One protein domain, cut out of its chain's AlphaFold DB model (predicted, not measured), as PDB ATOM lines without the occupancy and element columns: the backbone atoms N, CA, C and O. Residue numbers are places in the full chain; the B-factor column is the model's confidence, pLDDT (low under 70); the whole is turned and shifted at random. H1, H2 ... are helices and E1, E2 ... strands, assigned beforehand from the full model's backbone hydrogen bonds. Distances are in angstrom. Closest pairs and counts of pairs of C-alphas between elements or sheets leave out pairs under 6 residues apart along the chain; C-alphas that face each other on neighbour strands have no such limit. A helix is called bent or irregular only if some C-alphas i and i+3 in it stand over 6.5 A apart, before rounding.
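What this domain is: This is residues 31 to 136 of the 138 residues of an uncharacterized protein of Filibacter tadaridae (UniProt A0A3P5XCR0). A twisted sheet of four antiparallel strands curls round one long helix, H1, which covers one of its faces. Short H2 lies away from this body, in the stretch between E3 and E4. The 106 printed residues hold H1, E1, E2, E3, H2 and E4 along the chain, with sheet order E1 - E2 - E3 - E4; the class is mixed, helices and strands, in two layers, H1 on one face of the sheet. The whole is loose, with a radius of gyration of the C-alphas of 16.2 A, and elongated, spanning 56 by 29 by 20 A.

How they stand to each other: E1, residues 67 to 77, E2, residues 83 to 91, and E3, residues 100 to 110, form a meander, each strand the antiparallel neighbour of the one before. Hairpin E1 and E2 has N 68 and O 90 within hydrogen-bond range at 2.8 A; hairpin E2 and E3 has N 85 and O 106 at 2.8 A. E4, residues 126 to 135, is an edge strand antiparallel to E3, with N 103 and O 134 at 2.8 A. E1, the other edge strand, bends by 65 degrees at residue 70. H1, residues 39 to 59, is on the sheet; its closest C-alphas to E4 are those of Val 47 and Ile 128, 6.9 A apart. H2, residues 114 to 119, is not on the sheet and is apart from H1; it is irregular, C-alphas 115 and 118 being 7.4 A apart. Of the O i to N i+4 pairs, 14 of 17 are within range in H1 and 0 of 2 in H2, which has 1 of 3 O i to N i+3 pairs.

Where its parts are: H1 runs 28.0 A from C-alpha 39 at (100.816, 133.421, 156.084), with a kink of 35 degrees near residue 49. E1 measures 26.3 A, E2 24.5 A, E3 31.6 A and H2 10.1 A. E4, 26.0 A, ends at C-alpha 135 at (124.882, 141.947, 150.874).

The domain as a whole: The C-alphas of Asn 31 and Ser 96, the two farthest apart, are 56.9 A apart. The printed part has no cut, and no link is long. Mean pLDDT of the printed part is 76.5; 38 residues are under 70, among them 31 to 42 and 111 to 125.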
ATOM      1  N   ASN A  31      78.477 137.113 162.360       47.31
ATOM      2  CA  ASN A  31      78.937 138.407 162.882       47.31
ATOM      3  C   ASN A  31      80.419 138.650 162.560       47.31
ATOM      4  O   ASN A  31      81.272 137.919 163.041       47.31
ATOM      5  N   GLU A  32      80.659 139.735 161.814       49.94
ATOM      6  CA  GLU A  32      81.949 140.241 161.313       49.94
ATOM      7  C   GLU A  32      82.603 139.311 160.272       49.94
ATOM      8  O   GLU A  32      82.824 138.131 160.513       49.94
ATOM      9  N   GLU A  33      82.861 139.825 159.062       42.09
ATOM     10  CA  GLU A  33      83.684 139.127 158.069       42.09
ATOM     11  C   GLU A  33      85.089 138.967 158.671       42.09
ATOM     12  O   GLU A  33      85.928 139.859 158.555       42.09
ATOM     13  N   GLU A  34      85.330 137.868 159.388       47.28
ATOM     14  CA  GLU A  34      86.667 137.477 159.822       47.28
ATOM     15  C   GLU A  34      87.501 137.252 158.558       47.28
ATOM     16  O   GLU A  34      87.435 136.207 157.910       47.28
ATOM     17  N   ILE A  35      88.257 138.278 158.164       53.38
ATOM     18  CA  ILE A  35      89.224 138.183 157.076       53.38
ATOM     19  C   ILE A  35      90.309 137.223 157.559       53.38
ATOM     20  O   ILE A  35      91.185 137.587 158.347       53.38
ATOM     21  N   TYR A  36      90.221 135.973 157.116       46.84
ATOM     22  CA  TYR A  36      91.229 134.967 157.398       46.84
ATOM     23  C   TYR A  36      92.474 135.280 156.569       46.84
ATOM     24  O   TYR A  36      92.562 134.926 155.397       46.84
ATOM     25  N   VAL A  37      93.423 135.995 157.171       56.00
ATOM     26  CA  VAL A  37      94.709 136.306 156.542       56.00
ATOM     27  C   VAL A  37      95.613 135.082 156.668       56.00
ATOM     28  O   VAL A  37      95.919 134.640 157.779       56.00
ATOM     29  N   THR A  38      96.050 134.521 155.543       62.56
ATOM     30  CA  THR A  38      97.024 133.427 155.537       62.56
ATOM     31  C   THR A  38      98.450 133.958 155.697       62.56
ATOM     32  O   THR A  38      98.745 135.136 155.491       62.56
ATOM     33  N   THR A  39      99.386 133.075 156.051       66.94
ATOM     34  CA  THR A  39     100.816 133.421 156.084       66.94
ATOM     35  C   THR A  39     101.319 133.899 154.719       66.94
ATOM     36  O   THR A  39     102.193 134.763 154.662       66.94
ATOM     37  N   GLU A  40     100.774 133.355 153.627       66.44
ATOM     38  CA  GLU A  40     101.123 133.759 152.262       66.44
ATOM     39  C   GLU A  40     100.688 135.200 151.994       66.44
ATOM     40  O   GLU A  40     101.500 135.985 151.510       66.44
ATOM     41  N   ASP A  41      99.483 135.581 152.424       64.56
ATOM     42  CA  ASP A  41      98.975 136.953 152.290       64.56
ATOM     43  C   ASP A  41      99.857 137.952 153.055       64.56
ATOM     44  O   ASP A  41     100.218 139.006 152.536       64.56
ATOM     45  N   ILE A  42     100.312 137.602 154.267       68.94
ATOM     46  CA  ILE A  42     101.255 138.443 155.027       68.94
ATOM     47  C   ILE A  42     102.581 138.595 154.272       68.94
ATOM     48  O   ILE A  42     103.175 139.674 154.241       68.94
ATOM     49  N   ILE A  43     103.091 137.530 153.662       74.25
ATOM     50  CA  ILE A  43     104.345 137.623 152.912       74.25
ATOM     51  C   ILE A  43     104.151 138.515 151.682       74.25
ATOM     52  O   ILE A  43     104.907 139.474 151.513       74.25
ATOM     53  N   LEU A  44     103.140 138.227 150.863       73.06
ATOM     54  CA  LEU A  44     102.915 138.879 149.575       73.06
ATOM     55  C   LEU A  44     102.500 140.345 149.719       73.06
ATOM     56  O   LEU A  44     103.113 141.212 149.098       73.06
ATOM     57  N   ASP A  45     101.516 140.634 150.565       69.00
ATOM     58  CA  ASP A  45     100.900 141.962 150.610       69.00
ATOM     59  C   ASP A  45     101.614 142.911 151.570       69.00
ATOM     60  O   ASP A  45     101.525 144.134 151.439       69.00
ATOM     61  N   ILE A  46     102.330 142.364 152.554       73.19
ATOM     62  CA  ILE A  46     102.833 143.147 153.682       73.19
ATOM     63  C   ILE A  46     104.370 143.162 153.705       73.19
ATOM     64  O   ILE A  46     104.989 144.230 153.805       73.19
ATOM     65  N   VAL A  47     105.017 142.002 153.566       82.62
ATOM     66  CA  VAL A  47     106.484 141.898 153.641       82.62
ATOM     67  C   VAL A  47     107.155 142.283 152.321       82.62
ATOM     68  O   VAL A  47     108.072 143.113 152.340       82.62
ATOM     69  N   LEU A  48     106.710 141.727 151.183       86.62
ATOM     70  CA  LEU A  48     107.341 141.969 149.877       86.62
ATOM     71  C   LEU A  48     107.452 143.460 149.525       86.62
ATOM     72  O   LEU A  48     108.554 143.874 149.163       86.62
ATOM     73  N   PRO A  49     106.415 144.309 149.693       86.62
ATOM     74  CA  PRO A  49     106.523 145.725 149.340       86.62
ATOM     75  C   PRO A  49     107.558 146.478 150.183       86.62
ATOM     76  O   PRO A  49     108.162 147.452 149.728       86.62
ATOM     77  N   THR A  50     107.773 146.046 151.428       89.62
ATOM     78  CA  THR A  50     108.763 146.657 152.323       89.62
ATOM     79  C   THR A  50     110.184 146.269 151.918       89.62
ATOM     80  O   THR A  50     111.073 147.126 151.900       89.62
ATOM     81  N   ILE A  51     110.397 145.003 151.542       90.94
ATOM     82  CA  ILE A  51     111.675 144.539 150.991       90.94
ATOM     83  C   ILE A  51     111.953 145.224 149.652       90.94
ATOM     84  O   ILE A  51     113.054 145.732 149.459       90.94
ATOM     85  N   ASP A  52     110.959 145.324 148.772       89.44
ATOM     86  CA  ASP A  52     111.095 145.942 147.453       89.44
ATOM     87  C   ASP A  52     111.582 147.395 147.541       89.44
ATOM     88  O   ASP A  52     112.634 147.744 147.001       89.44
ATOM     89  N   LYS A  53     110.914 148.221 148.360       89.94
ATOM     90  CA  LYS A  53     111.351 149.601 148.640       89.94
ATOM     91  C   LYS A  53     112.793 149.663 149.140       89.94
ATOM     92  O   LYS A  53     113.519 150.611 148.829       89.94
ATOM     93  N   ARG A  54     113.216 148.681 149.942       90.81
ATOM     94  CA  ARG A  54     114.586 148.615 150.455       90.81
ATOM     95  C   ARG A  54     115.582 148.229 149.365       90.81
ATOM     96  O   ARG A  54     116.615 148.883 149.278       90.81
ATOM     97  N   VAL A  55     115.277 147.236 148.534       89.38
ATOM     98  CA  VAL A  55     116.119 146.818 147.403       89.38
ATOM     99  C   VAL A  55     116.311 147.975 146.422       89.38
ATOM    100  O   VAL A  55     117.446 148.300 146.078       89.38
ATOM    101  N   VAL A  56     115.233 148.680 146.065       87.88
ATOM    102  CA  VAL A  56     115.287 149.867 145.192       87.88
ATOM    103  C   VAL A  56     116.189 150.958 145.775       87.88
ATOM    104  O   VAL A  56     116.927 151.614 145.042       87.88
ATOM    105  N   LYS A  57     116.185 151.150 147.099       89.00
ATOM    106  CA  LYS A  57     117.088 152.103 147.762       89.00
ATOM    107  C   LYS A  57     118.559 151.675 147.684       89.00
ATOM    108  O   LYS A  57     119.430 152.535 147.594       89.00
ATOM    109  N   GLU A  58     118.835 150.377 147.756       87.06
ATOM    110  CA  GLU A  58     120.194 149.822 147.792       87.06
ATOM    111  C   GLU A  58     120.853 149.734 146.410       87.06
ATOM    112  O   GLU A  58     122.068 149.928 146.300       87.06
ATOM    113  N   TYR A  59     120.063 149.468 145.368       83.50
ATOM    114  CA  TYR A  59     120.558 149.255 144.005       83.50
ATOM    115  C   TYR A  59     120.130 150.338 142.999       83.50
ATOM    116  O   TYR A  59     120.631 150.368 141.875       83.50
ATOM    117  N   GLY A  60     119.275 151.277 143.414       79.12
ATOM    118  CA  GLY A  60     118.762 152.362 142.582       79.12
ATOM    119  C   GLY A  60     117.538 151.954 141.761       79.12
ATOM    120  O   GLY A  60     117.297 150.788 141.486       79.12
ATOM    121  N   GLN A  61     116.756 152.940 141.325       67.56
ATOM    122  CA  GLN A  61     115.522 152.714 140.555       67.56
ATOM    123  C   GLN A  61     115.773 152.086 139.173       67.56
ATOM    124  O   GLN A  61     114.865 151.540 138.554       67.56
ATOM    125  N   ASP A  62     117.025 152.136 138.715       62.12
ATOM    126  CA  ASP A  62     117.468 151.542 137.463       62.12
ATOM    127  C   ASP A  62     117.632 150.015 137.542       62.12
ATOM    128  O   ASP A  62     117.888 149.385 136.518       62.12
ATOM    129  N   THR A  63     117.430 149.366 138.697       55.31
ATOM    130  CA  THR A  63     117.257 147.904 138.763       55.31
ATOM    131  C   THR A  63     115.890 147.468 138.243       55.31
ATOM    132  O   THR A  63     115.095 146.850 138.940       55.31
ATOM    133  N   LEU A  64     115.662 147.692 136.949       52.84
ATOM    134  CA  LEU A  64     114.700 146.935 136.138       52.84
ATOM    135  C   LEU A  64     114.990 145.427 136.124       52.84
ATOM    136  O   LEU A  64     114.234 144.660 135.541       52.84
ATOM    137  N   SER A  65     116.092 144.998 136.732       59.81
ATOM    138  CA  SER A  65     116.423 143.597 136.872       59.81
ATOM    139  C   SER A  65     115.486 142.866 137.827       59.81
ATOM    140  O   SER A  65     115.331 141.674 137.657       59.81
ATOM    141  N   GLY A  66     114.822 143.535 138.775       77.06
ATOM    142  CA  GLY A  66     113.996 142.853 139.774       77.06
ATOM    143  C   GLY A  66     114.818 142.050 140.790       77.06
ATOM    144  O   GLY A  66     116.050 142.007 140.753       77.06
ATOM    145  N   TRP A  67     114.120 141.438 141.738       87.94
ATOM    146  CA  TRP A  67     114.694 140.524 142.716       87.94
ATOM    147  C   TRP A  67     113.741 139.354 142.932       87.94
ATOM    148  O   TRP A  67     112.531 139.486 142.745       87.94
ATOM    149  N   GLU A  68     114.282 138.212 143.335       88.69
ATOM    150  CA  GLU A  68     113.500 137.020 143.638       88.69
ATOM    151  C   GLU A  68     113.617 136.646 145.110       88.69
ATOM    152  O   GLU A  68     114.698 136.648 145.705       88.69
ATOM    153  N   TRP A  69     112.489 136.259 145.695       89.62
ATOM    154  CA  TRP A  69     112.487 135.586 146.981       89.62
ATOM    155  C   TRP A  69     113.036 134.168 146.811       89.62
ATOM    156  O   TRP A  69     112.441 133.362 146.098       89.62
ATOM    157  N   LYS A  70     114.133 133.826 147.497       91.00
ATOM    158  CA  LYS A  70     114.666 132.456 147.461       91.00
ATOM    159  C   LYS A  70     114.125 131.613 148.599       91.00
ATOM    160  O   LYS A  70     113.507 130.581 148.356       91.00
ATOM    161  N   ARG A  71     114.367 132.022 149.847       89.44
ATOM    162  CA  ARG A  71     113.921 131.261 151.025       89.44
ATOM    163  C   ARG A  71     113.987 132.061 152.318       89.44
ATOM    164  O   ARG A  71     114.729 133.034 152.431       89.44
ATOM    165  N   ILE A  72     113.273 131.566 153.322       90.50
ATOM    166  CA  ILE A  72     113.424 131.989 154.714       90.50
ATOM    167  C   ILE A  72     114.620 131.239 155.313       90.50
ATOM    168  O   ILE A  72     114.666 130.013 155.286       90.50
ATOM    169  N   GLU A  73     115.588 131.978 155.847       92.25
ATOM    170  CA  GLU A  73     116.761 131.435 156.549       92.25
ATOM    171  C   GLU A  73     116.493 131.243 158.046       92.25
ATOM    172  O   GLU A  73     117.142 130.430 158.699       92.25
ATOM    173  N   GLY A  74     115.539 131.984 158.611       90.38
ATOM    174  CA  GLY A  74     115.173 131.828 160.012       90.38
ATOM    175  C   GLY A  74     114.038 132.740 160.446       90.38
ATOM    176  O   GLY A  74     113.804 133.793 159.850       90.38
ATOM    177  N   ILE A  75     113.358 132.323 161.512       90.00
ATOM    178  CA  ILE A  75     112.308 133.083 162.188       90.00
ATOM    179  C   ILE A  75     112.677 133.149 163.671       90.00
ATOM    180  O   ILE A  75     113.032 132.138 164.272       90.00
ATOM    181  N   THR A  76     112.628 134.338 164.260       92.31
ATOM    182  CA  THR A  76     112.895 134.561 165.683       92.31
ATOM    183  C   THR A  76     111.704 135.263 166.306       92.31
ATOM    184  O   THR A  76     111.350 136.357 165.881       92.31
ATOM    185  N   TYR A  77     111.095 134.649 167.314       87.25
ATOM    186  CA  TYR A  77     110.033 135.278 168.095       87.25
ATOM    187  C   TYR A  77     110.651 136.176 169.166       87.25
ATOM    188  O   TYR A  77     111.569 135.756 169.869       87.25
ATOM    189  N   ASN A  78     110.157 137.406 169.271       87.50
ATOM    190  CA  ASN A  78     110.611 138.388 170.247       87.50
ATOM    191  C   ASN A  78     109.616 138.469 171.419       87.50
ATOM    192  O   ASN A  78     108.414 138.255 171.249       87.50
ATOM    193  N   ASP A  79     110.092 138.887 172.593       85.75
ATOM    194  CA  ASP A  79     109.278 138.986 173.820       85.75
ATOM    195  C   ASP A  79     108.157 140.042 173.752       85.75
ATOM    196  O   ASP A  79     107.269 140.084 174.598       85.75
ATOM    197  N   ASN A  80     108.172 140.910 172.737       80.38
ATOM    198  CA  ASN A  80     107.181 141.967 172.518       80.38
ATOM    199  C   ASN A  80     106.092 141.576 171.499       80.38
ATOM    200  O   ASN A  80     105.513 142.455 170.862       80.38
ATOM    201  N   HIS A  81     105.844 140.274 171.314       79.94
ATOM    202  CA  HIS A  81     104.899 139.709 170.336       79.94
ATOM    203  C   HIS A  81     105.197 140.037 168.866       79.94
ATOM    204  O   HIS A  81     104.376 139.754 167.993       79.94
ATOM    205  N   SER A  82     106.365 140.607 168.568       85.19
ATOM    206  CA  SER A  82     106.862 140.690 167.198       85.19
ATOM    207  C   SER A  82     107.678 139.449 166.853       85.19
ATOM    208  O   SER A  82     108.124 138.708 167.730       85.19
ATOM    209  N   TYR A  83     107.916 139.236 165.569       88.12
ATOM    210  CA  TYR A  83     108.851 138.225 165.107       88.12
ATOM    211  C   TYR A  83     109.719 138.778 163.986       88.12
ATOM    212  O   TYR A  83     109.284 139.584 163.163       88.12
ATOM    213  N   ASP A  84     110.971 138.346 163.978       92.00
ATOM    214  CA  ASP A  84     111.935 138.683 162.950       92.00
ATOM    215  C   ASP A  84     112.036 137.530 161.948       92.00
ATOM    216  O   ASP A  84     112.306 136.392 162.332       92.00
ATOM    217  N   VAL A  85     111.895 137.824 160.661       91.25
ATOM    218  CA  VAL A  85     112.073 136.873 159.562       91.25
ATOM    219  C   VAL A  85     113.322 137.263 158.784       91.25
ATOM    220  O   VAL A  85     113.444 138.389 158.303       91.25
ATOM    221  N   SER A  86     114.266 136.334 158.673       94.12
ATOM    222  CA  SER A  86     115.448 136.487 157.825       94.12
ATOM    223  C   SER A  86     115.181 135.822 156.482       94.12
ATOM    224  O   SER A  86     114.915 134.625 156.423       94.12
ATOM    225  N   VAL A  87     115.254 136.599 155.411       93.12
ATOM    226  CA  VAL A  87     114.905 136.206 154.048       93.12
ATOM    227  C   VAL A  87     116.132 136.346 153.167       93.12
ATOM    228  O   VAL A  87     116.737 137.418 153.111       93.12
ATOM    229  N   ARG A  88     116.490 135.273 152.464       93.75
ATOM    230  CA  ARG A  88     117.457 135.335 151.372       93.75
ATOM    231  C   ARG A  88     116.734 135.748 150.099       93.75
ATOM    232  O   ARG A  88     115.767 135.096 149.694       93.75
ATOM    233  N   ILE A  89     117.236 136.804 149.480       92.75
ATOM    234  CA  ILE A  89     116.767 137.308 148.198       92.75
ATOM    235  C   ILE A  89     117.895 137.233 147.183       92.75
ATOM    236  O   ILE A  89     119.066 137.342 147.540       92.75
ATOM    237  N   GLU A  90     117.528 137.064 145.925       91.19
ATOM    238  CA  GLU A  90     118.456 137.124 144.808       91.19
ATOM    239  C   GLU A  90     118.195 138.400 144.020       91.19
ATOM    240  O   GLU A  90     117.076 138.662 143.583       91.19
ATOM    241  N   ILE A  91     119.234 139.201 143.851       88.25
ATOM    242  CA  ILE A  91     119.228 140.409 143.049       88.25
ATOM    243  C   ILE A  91     119.707 140.044 141.652       88.25
ATOM    244  O   ILE A  91     120.822 139.545 141.455       88.25
ATOM    245  N   LEU A  92     118.865 140.329 140.669       81.69
ATOM    246  CA  LEU A  92     119.200 140.157 139.268       81.69
ATOM    247  C   LEU A  92     120.169 141.288 138.875       81.69
ATOM    248  O   LEU A  92     119.870 142.471 139.038       81.69
ATOM    249  N   SER A  93     121.366 140.960 138.385       71.75
ATOM    250  CA  SER A  93     122.301 141.977 137.882       71.75
ATOM    251  C   SER A  93     122.049 142.255 136.399       71.75
ATOM    252  O   SER A  93     121.787 141.336 135.629       71.75
ATOM    253  N   LYS A  94     122.162 143.523 135.970       66.00
ATOM    254  CA  LYS A  94     122.194 143.867 134.531       66.00
ATOM    255  C   LYS A  94     123.534 143.503 133.877       66.00
ATOM    256  O   LYS A  94     123.613 143.425 132.655       66.00
ATOM    257  N   THR A  95     124.595 143.350 134.669       61.31
ATOM    258  CA  THR A  95     125.942 143.017 134.187       61.31
ATOM    259  C   THR A  95     126.158 141.506 134.187       61.31
ATOM    260  O   THR A  95     125.496 140.776 134.920       61.31
ATOM    261  N   SER A  96     127.123 141.031 133.396       59.91
ATOM    262  CA  SER A  96     127.521 139.617 133.281       59.91
ATOM    263  C   SER A  96     128.028 138.971 134.581       59.91
ATOM    264  O   SER A  96     128.460 137.822 134.553       59.91
ATOM    265  N   ASP A  97     127.987 139.689 135.705       63.25
ATOM    266  CA  ASP A  97     128.491 139.265 137.015       63.25
ATOM    267  C   ASP A  97     127.565 138.252 137.716       63.25
ATOM    268  O   ASP A  97     127.827 137.844 138.844       63.25
ATOM    269  N   GLY A  98     126.490 137.828 137.045       69.62
ATOM    270  CA  GLY A  98     125.562 136.818 137.537       69.62
ATOM    271  C   GLY A  98     124.584 137.344 138.589       69.62
ATOM    272  O   GLY A  98     124.322 138.542 138.699       69.62
ATOM    273  N   TYR A  99     124.004 136.408 139.330       77.81
ATOM    274  CA  TYR A  99     123.026 136.665 140.382       77.81
ATOM    275  C   TYR A  99     123.731 136.986 141.703       77.81
ATOM    276  O   TYR A  99     124.752 136.373 142.027       77.81
ATOM    277  N   LYS A 100     123.191 137.939 142.468       85.81
ATOM    278  CA  LYS A 100     123.748 138.347 143.765       85.81
ATOM    279  C   LYS A 100     122.788 138.008 144.888       85.81
ATOM    280  O   LYS A 100     121.659 138.477 144.889       85.81
ATOM    281  N   ASP A 101     123.252 137.242 145.864       90.88
ATOM    282  CA  ASP A 101     122.453 136.946 147.048       90.88
ATOM    283  C   ASP A 101     122.599 138.037 148.106       90.88
ATOM    284  O   ASP A 101     123.717 138.414 148.475       90.88
ATOM    285  N   ASP A 102     121.465 138.423 148.676       92.75
ATOM    286  CA  ASP A 102     121.352 139.329 149.807       92.75
ATOM    287  C   ASP A 102     120.501 138.692 150.914       92.75
ATOM    288  O   ASP A 102     119.656 137.824 150.683       92.75
ATOM    289  N   LEU A 103     120.733 139.124 152.152       95.06
ATOM    290  CA  LEU A 103     119.969 138.717 153.323       95.06
ATOM    291  C   LEU A 103     119.253 139.926 153.914       95.06
ATOM    292  O   LEU A 103     119.885 140.889 154.355       95.06
ATOM    293  N   VAL A 104     117.933 139.838 153.984       95.12
ATOM    294  CA  VAL A 104     117.076 140.873 154.557       95.12
ATOM    295  C   VAL A 104     116.438 140.338 155.821       95.12
ATOM    296  O   VAL A 104     115.812 139.284 155.812       95.12
ATOM    297  N   LYS A 105     116.586 141.064 156.926       95.69
ATOM    298  CA  LYS A 105     115.910 140.754 158.182       95.69
ATOM    299  C   LYS A 105     114.776 141.745 158.383       95.69
ATOM    300  O   LYS A 105     115.019 142.945 158.516       95.69
ATOM    301  N   VAL A 106     113.555 141.233 158.420       93.31
ATOM    302  CA  VAL A 106     112.323 142.011 158.555       93.31
ATOM    303  C   VAL A 106     111.690 141.711 159.905       93.31
ATOM    304  O   VAL A 106     111.572 140.548 160.271       93.31
ATOM    305  N   ARG A 107     111.268 142.736 160.643       92.00
ATOM    306  CA  ARG A 107     110.460 142.594 161.854       92.00
ATOM    307  C   ARG A 107     109.005 142.835 161.520       92.00
ATOM    308  O   ARG A 107     108.669 143.867 160.949       92.00
ATOM    309  N   ILE A 108     108.165 141.894 161.919       87.25
ATOM    310  CA  ILE A 108     106.718 141.953 161.769       87.25
ATOM    311  C   ILE A 108     106.135 142.064 163.172       87.25
ATOM    312  O   ILE A 108     106.324 141.181 164.008       87.25
ATOM    313  N   SER A 109     105.471 143.182 163.447       85.44
ATOM    314  CA  SER A 109     104.828 143.442 164.735       85.44
ATOM    315  C   SER A 109     103.325 143.583 164.525       85.44
ATOM    316  O   SER A 109     102.923 144.401 163.694       85.44
ATOM    317  N   PRO A 110     102.475 142.837 165.245       76.06
ATOM    318  CA  PRO A 110     101.041 143.089 165.203       76.06
ATOM    319  C   PRO A 110     100.759 144.505 165.724       76.06
ATOM    320  O   PRO A 110     101.374 144.950 166.691       76.06
ATOM    321  N   SER A 111      99.821 145.225 165.108       66.31
ATOM    322  CA  SER A 111      99.425 146.571 165.546       66.31
ATOM    323  C   SER A 111      98.514 146.567 166.776       66.31
ATOM    324  O   SER A 111      97.997 147.614 167.161       66.31
ATOM    325  N   CYS A 112      98.241 145.401 167.360       61.78
ATOM    326  CA  CYS A 112      97.372 145.297 168.519       61.78
ATOM    327  C   CYS A 112      98.123 145.673 169.790       61.78
ATOM    328  O   CYS A 112      99.124 145.043 170.132       61.78
ATOM    329  N   ASP A 113      97.574 146.621 170.548       56.03
ATOM    330  CA  ASP A 113      97.981 146.826 171.933       56.03
ATOM    331  C   ASP A 113      97.815 145.510 172.703       56.03
ATOM    332  O   ASP A 113      96.722 144.930 172.778       56.03
ATOM    333  N   SER A 114      98.925 145.030 173.264       53.44
ATOM    334  CA  SER A 114      99.081 143.705 173.876       53.44
ATOM    335  C   SER A 114      98.077 143.405 174.995       53.44
ATOM    336  O   SER A 114      97.777 142.243 175.258       53.44
ATOM    337  N   THR A 115      97.472 144.432 175.603       53.16
ATOM    338  CA  THR A 115      96.408 144.302 176.613       53.16
ATOM    339  C   THR A 115      95.082 143.770 176.059       53.16
ATOM    340  O   THR A 115      94.189 143.415 176.830       53.16
ATOM    341  N   THR A 116      94.926 143.723 174.734       45.88
ATOM    342  CA  THR A 116      93.657 143.410 174.051       45.88
ATOM    343  C   THR A 116      93.697 142.077 173.299       45.88
ATOM    344  O   THR A 116      92.663 141.629 172.810       45.88
ATOM    345  N   ILE A 117      94.852 141.397 173.267       45.09
ATOM    346  CA  ILE A 117      95.049 140.104 172.580       45.09
ATOM    347  C   ILE A 117      94.054 139.044 173.081       45.09
ATOM    348  O   ILE A 117      93.483 138.303 172.289       45.09
ATOM    349  N   ASN A 118      93.731 139.055 174.378       44.06
ATOM    350  CA  ASN A 118      92.748 138.137 174.970       44.06
ATOM    351  C   ASN A 118      91.280 138.465 174.629       44.06
ATOM    352  O   ASN A 118      90.383 137.771 175.097       44.06
ATOM    353  N   LYS A 119      91.004 139.537 173.875       46.09
ATOM    354  CA  LYS A 119      89.638 139.997 173.573       46.09
ATOM    355  C   LYS A 119      89.247 139.870 172.100       46.09
ATOM    356  O   LYS A 119      88.212 140.422 171.746       46.09
ATOM    357  N   LEU A 120      90.042 139.197 171.257       45.94
ATOM    358  CA  LEU A 120      89.790 138.968 169.814       45.94
ATOM    359  C   LEU A 120      89.540 140.239 168.962       45.94
ATOM    360  O   LEU A 120      89.418 140.157 167.750       45.94
ATOM    361  N   LYS A 121      89.544 141.438 169.557       43.91
ATOM    362  CA  LYS A 121      89.335 142.735 168.896       43.91
ATOM    363  C   LYS A 121      90.657 143.355 168.470       43.91
ATOM    364  O   LYS A 121      91.027 144.448 168.899       43.91
ATOM    365  N   CYS A 122      91.397 142.619 167.662       50.12
ATOM    366  CA  CYS A 122      92.600 143.121 167.031       50.12
ATOM    367  C   CYS A 122      92.215 143.909 165.776       50.12
ATOM    368  O   CYS A 122      91.634 143.352 164.855       50.12
ATOM    369  N   LYS A 123      92.560 145.200 165.688       51.72
ATOM    370  CA  LYS A 123      92.651 145.837 164.365       51.72
ATOM    371  C   LYS A 123      93.847 145.185 163.673       51.72
ATOM    372  O   LYS A 123      94.966 145.360 164.145       51.72
ATOM    373  N   HIS A 124      93.594 144.395 162.633       57.19
ATOM    374  CA  HIS A 124      94.555 143.518 161.945       57.19
ATOM    375  C   HIS A 124      95.609 144.270 161.106       57.19
ATOM    376  O   HIS A 124      95.857 143.935 159.953       57.19
ATOM    377  N   GLY A 125      96.224 145.317 161.654       65.44
ATOM    378  CA  GLY A 125      97.397 145.936 161.051       65.44
ATOM    379  C   GLY A 125      98.665 145.186 161.448       65.44
ATOM    380  O   GLY A 125      98.795 144.686 162.566       65.44
ATOM    381  N   PHE A 126      99.638 145.143 160.547       75.38
ATOM    382  CA  PHE A 126     101.001 144.735 160.864       75.38
ATOM    383  C   PHE A 126     101.927 145.924 160.620       75.38
ATOM    384  O   PHE A 126     101.840 146.584 159.584       75.38
ATOM    385  N   ASN A 127     102.809 146.208 161.572       83.00
ATOM    386  CA  ASN A 127     103.926 147.119 161.372       83.00
ATOM    387  C   ASN A 127     105.150 146.322 160.916       83.00
ATOM    388  O   ASN A 127     105.552 145.371 161.594       83.00
ATOM    389  N   ILE A 128     105.733 146.721 159.786       85.69
ATOM    390  CA  ILE A 128     106.866 146.042 159.158       85.69
ATOM    391  C   ILE A 128     108.078 146.957 159.134       85.69
ATOM    392  O   ILE A 128     108.015 148.080 158.640       85.69
ATOM    393  N   GLU A 129     109.203 146.445 159.613       91.44
ATOM    394  CA  GLU A 129     110.458 147.184 159.671       91.44
ATOM    395  C   GLU A 129     111.612 146.353 159.101       91.44
ATOM    396  O   GLU A 129     111.746 145.169 159.398       91.44
ATOM    397  N   ILE A 130     112.492 146.978 158.312       93.06
ATOM    398  CA  ILE A 130     113.773 146.363 157.942       93.06
ATOM    399  C   ILE A 130     114.744 146.529 159.111       93.06
ATOM    400  O   ILE A 130     115.302 147.605 159.312       93.06
ATOM    401  N   VAL A 131     114.982 145.448 159.849       95.31
ATOM    402  CA  VAL A 131     115.932 145.413 160.973       95.31
ATOM    403  C   VAL A 131     117.371 145.346 160.473       95.31
ATOM    404  O   VAL A 131     118.278 145.907 161.082       95.31
ATOM    405  N   ASN A 132     117.607 144.618 159.381       95.00
ATOM    406  CA  ASN A 132     118.937 144.474 158.801       95.00
ATOM    407  C   ASN A 132     118.846 144.212 157.293       95.00
ATOM    408  O   ASN A 132     117.917 143.558 156.820       95.00
ATOM    409  N   TYR A 133     119.838 144.696 156.555       94.38
ATOM    410  CA  TYR A 133     120.053 144.397 155.151       94.38
ATOM    411  C   TYR A 133     121.539 144.116 154.933       94.38
ATOM    412  O   TYR A 133     122.377 144.982 155.190       94.38
ATOM    413  N   LYS A 134     121.871 142.914 154.465       94.50
ATOM    414  CA  LYS A 134     123.251 142.466 154.289       94.50
ATOM    415  C   LYS A 134     123.457 141.916 152.883       94.50
ATOM    416  O   LYS A 134     122.853 140.909 152.532       94.50
ATOM    417  N   ARG A 135     124.398 142.504 152.143       91.06
ATOM    418  CA  ARG A 135     124.882 141.947 150.874       91.06
ATOM    419  C   ARG A 135     125.763 140.734 151.149       91.06
ATOM    420  O   ARG A 135     126.673 140.827 151.979       91.06
ATOM    421  N   LEU A 136     125.469 139.587 150.536       87.50
ATOM    422  CA  LEU A 136     126.238 138.352 150.763       87.50
ATOM    423  C   LEU A 136     127.296 138.106 149.690       87.50
ATOM    424  O   LEU A 136     128.236 137.352 149.934       87.50
TER     425      LEU A 136